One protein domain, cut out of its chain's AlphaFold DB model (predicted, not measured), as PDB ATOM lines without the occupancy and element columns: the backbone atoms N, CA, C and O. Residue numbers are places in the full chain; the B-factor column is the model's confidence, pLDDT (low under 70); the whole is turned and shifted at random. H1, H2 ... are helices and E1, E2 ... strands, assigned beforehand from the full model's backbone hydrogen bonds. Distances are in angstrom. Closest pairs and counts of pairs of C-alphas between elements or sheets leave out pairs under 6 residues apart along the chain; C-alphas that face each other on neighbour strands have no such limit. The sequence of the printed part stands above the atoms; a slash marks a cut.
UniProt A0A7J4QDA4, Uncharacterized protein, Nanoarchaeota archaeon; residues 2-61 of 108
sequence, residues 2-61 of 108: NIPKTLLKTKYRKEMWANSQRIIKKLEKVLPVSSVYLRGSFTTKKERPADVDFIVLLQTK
ATOM      1  N   ASN A   2      30.193  33.642   7.325       85.00
ATOM      2  CA  ASN A   2      31.126  34.535   8.015       85.00
ATOM      3  C   ASN A   2      31.183  34.135   9.496       85.00
ATOM      4  O   ASN A   2      30.142  33.878  10.091       85.00
ATOM      5  N   ILE A   3      32.379  34.077  10.084       90.62
ATOM      6  CA  ILE A   3      32.580  33.799  11.513       90.62
ATOM      7  C   ILE A   3      33.461  34.897  12.125       90.62
ATOM      8  O   ILE A   3      34.393  35.359  11.456       90.62
ATOM      9  N   PRO A   4      33.215  35.329  13.376       89.94
ATOM     10  CA  PRO A   4      34.088  36.287  14.044       89.94
ATOM     11  C   PRO A   4      35.549  35.817  14.065       89.94
ATOM     12  O   PRO A   4      35.851  34.710  14.516       89.94
ATOM     13  N   LYS A   5      36.482  36.683  13.639       89.31
ATOM     14  CA  LYS A   5      37.933  36.393  13.656       89.31
ATOM     15  C   LYS A   5      38.436  36.023  15.058       89.31
ATOM     16  O   LYS A   5      39.381  35.250  15.196       89.31
ATOM     17  N   THR A   6      37.770  36.521  16.101       89.62
ATOM     18  CA  THR A   6      38.035  36.200  17.511       89.62
ATOM     19  C   THR A   6      37.852  34.720  17.849       89.62
ATOM     20  O   THR A   6      38.466  34.253  18.806       89.62
ATOM     21  N   LEU A   7      37.071  33.971  17.064       91.56
ATOM     22  CA  LEU A   7      36.907  32.523  17.193       91.56
ATOM     23  C   LEU A   7      37.945  31.733  16.380       91.56
ATOM     24  O   LEU A   7      37.993  30.513  16.492       91.56
ATOM     25  N   LEU A   8      38.808  32.379  15.594       92.94
ATOM     26  CA  LEU A   8      39.801  31.726  14.728       92.94
ATOM     27  C   LEU A   8      41.244  32.071  15.134       92.94
ATOM     28  O   LEU A   8      42.113  32.268  14.286       92.94
ATOM     29  N   LYS A   9      41.503  32.168  16.443       90.50
ATOM     30  CA  LYS A   9      42.796  32.619  16.987       90.50
ATOM     31  C   LYS A   9      43.941  31.625  16.786       90.50
ATOM     32  O   LYS A   9      45.067  32.043  16.553       90.50
ATOM     33  N   THR A  10      43.666  30.324  16.853       92.94
ATOM     34  CA  THR A  10      44.699  29.280  16.792       92.94
ATOM     35  C   THR A  10      44.682  28.554  15.447       92.94
ATOM     36  O   THR A  10      43.646  28.487  14.780       92.94
ATOM     37  N   LYS A  11      45.826  27.973  15.050       93.56
ATOM     38  CA  LYS A  11      45.920  27.111  13.854       93.56
ATOM     39  C   LYS A  11      44.895  25.973  13.913       93.56
ATOM     40  O   LYS A  11      44.187  25.747  12.940       93.56
ATOM     41  N   TYR A  12      44.756  25.354  15.085       92.69
ATOM     42  CA  TYR A  12      43.787  24.291  15.346       92.69
ATOM     43  C   TYR A  12      42.341  24.728  15.061       92.69
ATOM     44  O   TYR A  12      41.631  24.086  14.292       92.69
ATOM     45  N   ARG A  13      41.911  25.877  15.599       94.31
ATOM     46  CA  ARG A  13      40.546  26.387  15.382       94.31
ATOM     47  C   ARG A  13      40.294  26.767  13.922       94.31
ATOM     48  O   ARG A  13      39.201  26.525  13.415       94.31
ATOM     49  N   LYS A  14      41.298  27.324  13.232       94.69
ATOM     50  CA  LYS A  14      41.225  27.608  11.786       94.69
ATOM     51  C   LYS A  14      41.019  26.331  10.971       94.69
ATOM     52  O   LYS A  14      40.183  26.319  10.072       94.69
ATOM     53  N   GLU A  15      41.745  25.268  11.299       93.19
ATOM     54  CA  GLU A  15      41.642  23.973  10.623       93.19
ATOM     55  C   GLU A  15      40.286  23.297  10.868       93.19
ATOM     56  O   GLU A  15      39.613  22.918   9.908       93.19
ATOM     57  N   MET A  16      39.830  23.232  12.126       91.56
ATOM     58  CA  MET A  16      38.498  22.712  12.462       91.56
ATOM     59  C   MET A  16      37.395  23.457  11.713       91.56
ATOM     60  O   MET A  16      36.504  22.832  11.136       91.56
ATOM     61  N   TRP A  17      37.473  24.791  11.678       95.00
ATOM     62  CA  TRP A  17      36.513  25.610  10.949       95.00
ATOM     63  C   TRP A  17      36.546  25.329   9.446       95.00
ATOM     64  O   TRP A  17      35.494  25.134   8.844       95.00
ATOM     65  N   ALA A  18      37.733  25.252   8.837       93.69
ATOM     66  CA  ALA A  18      37.872  24.966   7.412       93.69
ATOM     67  C   ALA A  18      37.287  23.594   7.035       93.69
ATOM     68  O   ALA A  18      36.572  23.482   6.036       93.69
ATOM     69  N   ASN A  19      37.538  22.560   7.845       90.88
ATOM     70  CA  ASN A  19      36.989  21.219   7.630       90.88
ATOM     71  C   ASN A  19      35.463  21.204   7.780       90.88
ATOM     72  O   ASN A  19      34.756  20.718   6.896       90.88
ATOM     73  N   SER A  20      34.954  21.828   8.838       92.31
ATOM     74  CA  SER A  20      33.518  21.948   9.105       92.31
ATOM     75  C   SER A  20      32.787  22.709   7.999       92.31
ATOM     76  O   SER A  20      31.755  22.271   7.493       92.31
ATOM     77  N   GLN A  21      33.369  23.817   7.535       92.94
ATOM     78  CA  GLN A  21      32.810  24.633   6.463       92.94
ATOM     79  C   GLN A  21      32.694  23.852   5.149       92.94
ATOM     80  O   GLN A  21      31.724  24.032   4.414       92.94
ATOM     81  N   ARG A  22      33.668  22.985   4.837       92.12
ATOM     82  CA  ARG A  22      33.612  22.116   3.649       92.12
ATOM     83  C   ARG A  22      32.447  21.130   3.722       92.12
ATOM     84  O   ARG A  22      31.829  20.883   2.692       92.12
ATOM     85  N   ILE A  23      32.145  20.591   4.904       90.62
ATOM     86  CA  ILE A  23      31.026  19.660   5.108       90.62
ATOM     87  C   ILE A  23      29.691  20.391   4.956       90.62
ATOM     88  O   ILE A  23      28.876  19.978   4.135       90.62
ATOM     89  N   ILE A  24      29.494  21.518   5.649       92.38
ATOM     90  CA  ILE A  24      28.248  22.296   5.552       92.38
ATOM     91  C   ILE A  24      27.991  22.749   4.110       92.38
ATOM     92  O   ILE A  24      26.899  22.544   3.598       92.38
ATOM     93  N   LYS A  25      29.016  23.239   3.397       93.00
ATOM     94  CA  LYS A  25      28.894  23.598   1.971       93.00
ATOM     95  C   LYS A  25      28.484  22.427   1.076       93.00
ATOM     96  O   LYS A  25      27.915  22.650   0.014       93.00
ATOM     97  N   LYS A  26      28.837  21.188   1.433       92.56
ATOM     98  CA  LYS A  26      28.369  19.997   0.709       92.56
ATOM     99  C   LYS A  26      26.915  19.693   1.059       92.56
ATOM    100  O   LYS A  26      26.154  19.410   0.145       92.56
ATOM    101  N   LEU A  27      26.534  19.798   2.333       91.38
ATOM    102  CA  LEU A  27      25.152  19.605   2.785       91.38
ATOM    103  C   LEU A  27      24.194  20.619   2.147       91.38
ATOM    104  O   LEU A  27      23.154  20.217   1.645       91.38
ATOM    105  N   GLU A  28      24.576  21.896   2.064       93.12
ATOM    106  CA  GLU A  28      23.793  22.967   1.416       93.12
ATOM    107  C   GLU A  28      23.494  22.698  -0.070       93.12
ATOM    108  O   GLU A  28      22.540  23.244  -0.611       93.12
ATOM    109  N   LYS A  29      24.289  21.858  -0.748       94.50
ATOM    110  CA  LYS A  29      24.048  21.494  -2.156       94.50
ATOM    111  C   LYS A  29      22.992  20.409  -2.333       94.50
ATOM    112  O   LYS A  29      22.488  20.248  -3.440       94.50
ATOM    113  N   VAL A  30      22.727  19.622  -1.292       95.31
ATOM    114  CA  VAL A  30      21.876  18.423  -1.369       95.31
ATOM    115  C   VAL A  30      20.647  18.505  -0.471       95.31
ATOM    116  O   VAL A  30      19.655  17.837  -0.741       95.31
ATOM    117  N   LEU A  31      20.693  19.321   0.581       92.75
ATOM    118  CA  LEU A  31      19.588  19.548   1.504       92.75
ATOM    119  C   LEU A  31      19.068  20.984   1.365       92.75
ATOM    120  O   LEU A  31      19.869  21.900   1.163       92.75
ATOM    121  N   PRO A  32      17.754  21.213   1.540       93.50
ATOM    122  CA  PRO A  32      17.163  22.545   1.489       93.50
ATOM    123  C   PRO A  32      17.454  23.313   2.790       93.50
ATOM    124  O   PRO A  32      16.584  23.503   3.639       93.50
ATOM    125  N   VAL A  33      18.709  23.711   2.992       94.38
ATOM    126  CA  VAL A  33      19.151  24.441   4.186       94.38
ATOM    127  C   VAL A  33      18.610  25.874   4.152       94.38
ATOM    128  O   VAL A  33      18.934  26.646   3.257       94.38
ATOM    129  N   SER A  34      17.807  26.237   5.154       93.56
ATOM    130  CA  SER A  34      17.307  27.600   5.380       93.56
ATOM    131  C   SER A  34      18.350  28.467   6.084       93.56
ATOM    132  O   SER A  34      18.646  29.585   5.665       93.56
ATOM    133  N   SER A  35      18.935  27.948   7.165       94.19
ATOM    134  CA  SER A  35      19.946  28.661   7.942       94.19
ATOM    135  C   SER A  35      20.829  27.710   8.746       94.19
ATOM    136  O   SER A  35      20.470  26.563   9.022       94.19
ATOM    137  N   VAL A  36      22.012  28.202   9.116       94.94
ATOM    138  CA  VAL A  36      23.016  27.466   9.887       94.94
ATOM    139  C   VAL A  36      23.457  28.327  11.065       94.94
ATOM    140  O   VAL A  36      23.944  29.443  10.878       94.94
ATOM    141  N   TYR A  37      23.325  27.796  12.276       95.19
ATOM    142  CA  TYR A  37      23.766  28.436  13.513       95.19
ATOM    143  C   TYR A  37      24.939  27.666  14.099       95.19
ATOM    144  O   TYR A  37      24.912  26.442  14.173       95.19
ATOM    145  N   LEU A  38      25.957  28.388  14.553       94.25
ATOM    146  CA  LEU A  38      27.100  27.826  15.262       94.25
ATOM    147  C   LEU A  38      26.831  27.840  16.771       94.25
ATOM    148  O   LEU A  38      26.375  28.854  17.303       94.25
ATOM    149  N   ARG A  39      27.152  26.751  17.475       93.94
ATOM    150  CA  ARG A  39      26.996  26.659  18.933       93.94
ATOM    151  C   ARG A  39      28.147  25.898  19.595       93.94
ATOM    152  O   ARG A  39      29.155  25.581  18.970       93.94
ATOM    153  N   GLY A  40      27.978  25.645  20.891       91.75
ATOM    154  CA  GLY A  40      28.805  24.706  21.637       91.75
ATOM    155  C   GLY A  40      30.191  25.230  21.978       91.75
ATOM    156  O   GLY A  40      30.427  26.435  22.068       91.75
ATOM    157  N   SER A  41      31.121  24.309  22.228       91.81
ATOM    158  CA  SER A  41      32.435  24.663  22.778       91.81
ATOM    159  C   SER A  41      33.245  25.571  21.843       91.81
ATOM    160  O   SER A  41      34.052  26.385  22.308       91.81
ATOM    161  N   PHE A  42      32.970  25.510  20.538       94.50
ATOM    162  CA  PHE A  42      33.620  26.334  19.530       94.50
ATOM    163  C   PHE A  42      33.283  27.826  19.644       94.50
ATOM    164  O   PHE A  42      34.119  28.652  19.292       94.50
ATOM    165  N   THR A  43      32.127  28.225  20.182       94.25
ATOM    166  CA  THR A  43      31.795  29.657  20.362       94.25
ATOM    167  C   THR A  43      32.459  30.279  21.594       94.25
ATOM    168  O   THR A  43      32.372  31.487  21.810       94.25
ATOM    169  N   THR A  44      33.156  29.473  22.397       92.56
ATOM    170  CA  THR A  44      33.822  29.911  23.629       92.56
ATOM    171  C   THR A  44      35.280  30.331  23.400       92.56
ATOM    172  O   THR A  44      35.838  30.191  22.309       92.56
ATOM    173  N   LYS A  45      35.937  30.793  24.474       87.62
ATOM    174  CA  LYS A  45      37.370  31.134  24.491       87.62
ATOM    175  C   LYS A  45      38.308  29.916  24.577       87.62
ATOM    176  O   LYS A  45      39.517  30.117  24.615       87.62
ATOM    177  N   LYS A  46      37.796  28.674  24.612       88.75
ATOM    178  CA  LYS A  46      38.637  27.465  24.685       88.75
ATOM    179  C   LYS A  46      39.613  27.410  23.506       88.75
ATOM    180  O   LYS A  46      39.202  27.501  22.349       88.75
ATOM    181  N   GLU A  47      40.901  27.216  23.788       86.31
ATOM    182  CA  GLU A  47      41.927  27.121  22.739       86.31
ATOM    183  C   GLU A  47      41.748  25.881  21.859       86.31
ATOM    184  O   GLU A  47      41.950  25.943  20.642       86.31
ATOM    185  N   ARG A  48      41.321  24.778  22.484       88.69
ATOM    186  CA  ARG A  48      41.073  23.480  21.854       88.69
ATOM    187  C   ARG A  48      39.627  23.039  22.110       88.69
ATOM    188  O   ARG A  48      39.379  22.312  23.070       88.69
ATOM    189  N   PRO A  49      38.653  23.529  21.322       89.62
ATOM    190  CA  PRO A  49      37.308  22.957  21.329       89.62
ATOM    191  C   PRO A  49      37.348  21.491  20.868       89.62
ATOM    192  O   PRO A  49      38.245  21.104  20.113       89.62
ATOM    193  N   ALA A  50      36.403  20.684  21.354       86.31
ATOM    194  CA  ALA A  50      36.326  19.261  21.012       86.31
ATOM    195  C   ALA A  50      35.875  19.076  19.553       86.31
ATOM    196  O   ALA A  50      36.495  18.353  18.781       86.31
ATOM    197  N   ASP A  51      34.852  19.830  19.171       88.75
ATOM    198  CA  ASP A  51      34.111  19.754  17.918       88.75
ATOM    199  C   ASP A  51      33.608  21.145  17.478       88.75
ATOM    200  O   ASP A  51      33.903  22.178  18.096       88.75
ATOM    201  N   VAL A  52      32.902  21.180  16.343       92.31
ATOM    202  CA  VAL A  52      32.195  22.362  15.833       92.31
ATOM    203  C   VAL A  52      30.721  22.006  15.673       92.31
ATOM    204  O   VAL A  52      30.334  21.371  14.694       92.31
ATOM    205  N   ASP A  53      29.905  22.434  16.630       92.31
ATOM    206  CA  ASP A  53      28.475  22.138  16.643       92.31
ATOM    207  C   ASP A  53      27.684  23.111  15.767       92.31
ATOM    208  O   ASP A  53      27.762  24.336  15.942       92.31
ATOM    209  N   PHE A  54      26.837  22.572  14.890       94.31
ATOM    210  CA  PHE A  54      25.891  23.356  14.101       94.31
ATOM    211  C   PHE A  54      24.448  22.980  14.431       94.31
ATOM    212  O   PHE A  54      24.124  21.813  14.619       94.31
ATOM    213  N   ILE A  55      23.558  23.971  14.432       94.06
ATOM    214  CA  ILE A  55      22.125  23.749  14.228       94.06
ATOM    215  C   ILE A  55      21.834  24.133  12.783       94.06
ATOM    216  O   ILE A  55      22.024  25.286  12.397       94.06
ATOM    217  N   VAL A  56      21.382  23.165  11.992       93.44
ATOM    218  CA  VAL A  56      20.992  23.367  10.596       93.44
ATOM    219  C   VAL A  56      19.471  23.345  10.525       93.44
ATOM    220  O   VAL A  56      18.856  22.330  10.842       93.44
ATOM    221  N   LEU A  57      18.859  24.459  10.124       92.38
ATOM    222  CA  LEU A  57      17.423  24.511   9.869       92.38
ATOM    223  C   LEU A  57      17.166  24.123   8.418       92.38
ATOM    224  O   LEU A  57      17.625  24.802   7.503       92.38
ATOM    225  N   LEU A  58      16.431  23.033   8.214       91.31
ATOM    226  CA  LEU A  58      16.011  22.568   6.897       91.31
ATOM    227  C   LEU A  58      14.605  23.082   6.588       91.31
ATOM    228  O   LEU A  58      13.735  23.078   7.457       91.31
ATOM    229  N   GLN A  59      14.369  23.492   5.345       89.50
ATOM    230  CA  GLN A  59      13.019  23.738   4.855       89.50
ATOM    231  C   GLN A  59      12.331  22.385   4.664       89.50
ATOM    232  O   GLN A  59      12.750  21.567   3.843       89.50
ATOM    233  N   THR A  60      11.280  22.138   5.436       85.62
ATOM    234  CA  THR A  60      10.444  20.941   5.317       85.62
ATOM    235  C   THR A  60       9.065  21.344   4.809       85.62
ATOM    236  O   THR A  60       8.624  22.478   4.986       85.62
ATOM    237  N   LYS A  61       8.361  20.416   4.155       80.56
ATOM    238  CA  LYS A  61       6.985  20.648   3.680       80.56
ATOM    239  C   LYS A  61       5.942  20.567   4.810       80.56
ATOM    240  O   LYS A  61       4.748  20.583   4.531       80.56
TER     241      LYS A  61
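Overview. This is residues 2 to 61 of the 108 residues of an uncharacterized protein of Nanoarchaeota archaeon (UniProt A0A7J4QDA4). One long helix, H1, runs alongside a narrow ribbon of two antiparallel strands, E1 and E2, with few contacts between them, and the whole makes a rod. The short helix H2 follows E1 at the end of the ribbon where E2 begins. The printed part has 60 residues, with two named helices and two named strands in the order H1, E1, H2, E2; the class is mixed, helices and strands. It is only just compact, close to loose, with a radius of gyration of the C-alphas of 12.4 A and spans of 40 by 19 by 17 A.

Along the chain. Residues 2 to 10 come before the first named element. H1, residues 11 to 27, begins at C-alpha 11 at (45.920, 27.111, 13.854) and is 24.7 A long. E1, residues 33 to 39, is 16.9 A long. H2, residues 40 to 43, follows. E2, residues 53 to 58, is 15.8 A long and ends at C-alpha 58 at (16.011, 22.568, 6.897).

Arrangement. E1 and E2 are antiparallel neighbours at 160 degrees between their directions. C-alphas 36 and 56 face each other at 4.6 A. N 37 and O 55 are within hydrogen-bond range at 2.8 A, as are N 57 and O 35 at 2.9 A. H1 and E2 are near each other, with 5 pairs of C-alphas within 10 A. The closest C-alphas of H1 and E1 are those of Leu 27 and Val 33, 7.8 A apart. The closest C-alphas of H2 and E2 are those of Gly 40 and Asp 53, 5.6 A apart. H1 and H2 are only just apart, at 8.1 A. Every O i to N i+4 pair in H1 is within hydrogen-bond range; H2 is too short for such a pair, and its one O i to N i+3 pair is within range.

Size, cuts and confidence. The C-alphas of Thr 10 and Lys 61 are the two farthest apart, at 40.9 A. The printed part has no cut. The links H1 to E1 and E1 to H2 are tight, and H2 to E2 is short. Mean pLDDT of the printed part is 91.8, and no printed residue is under 70.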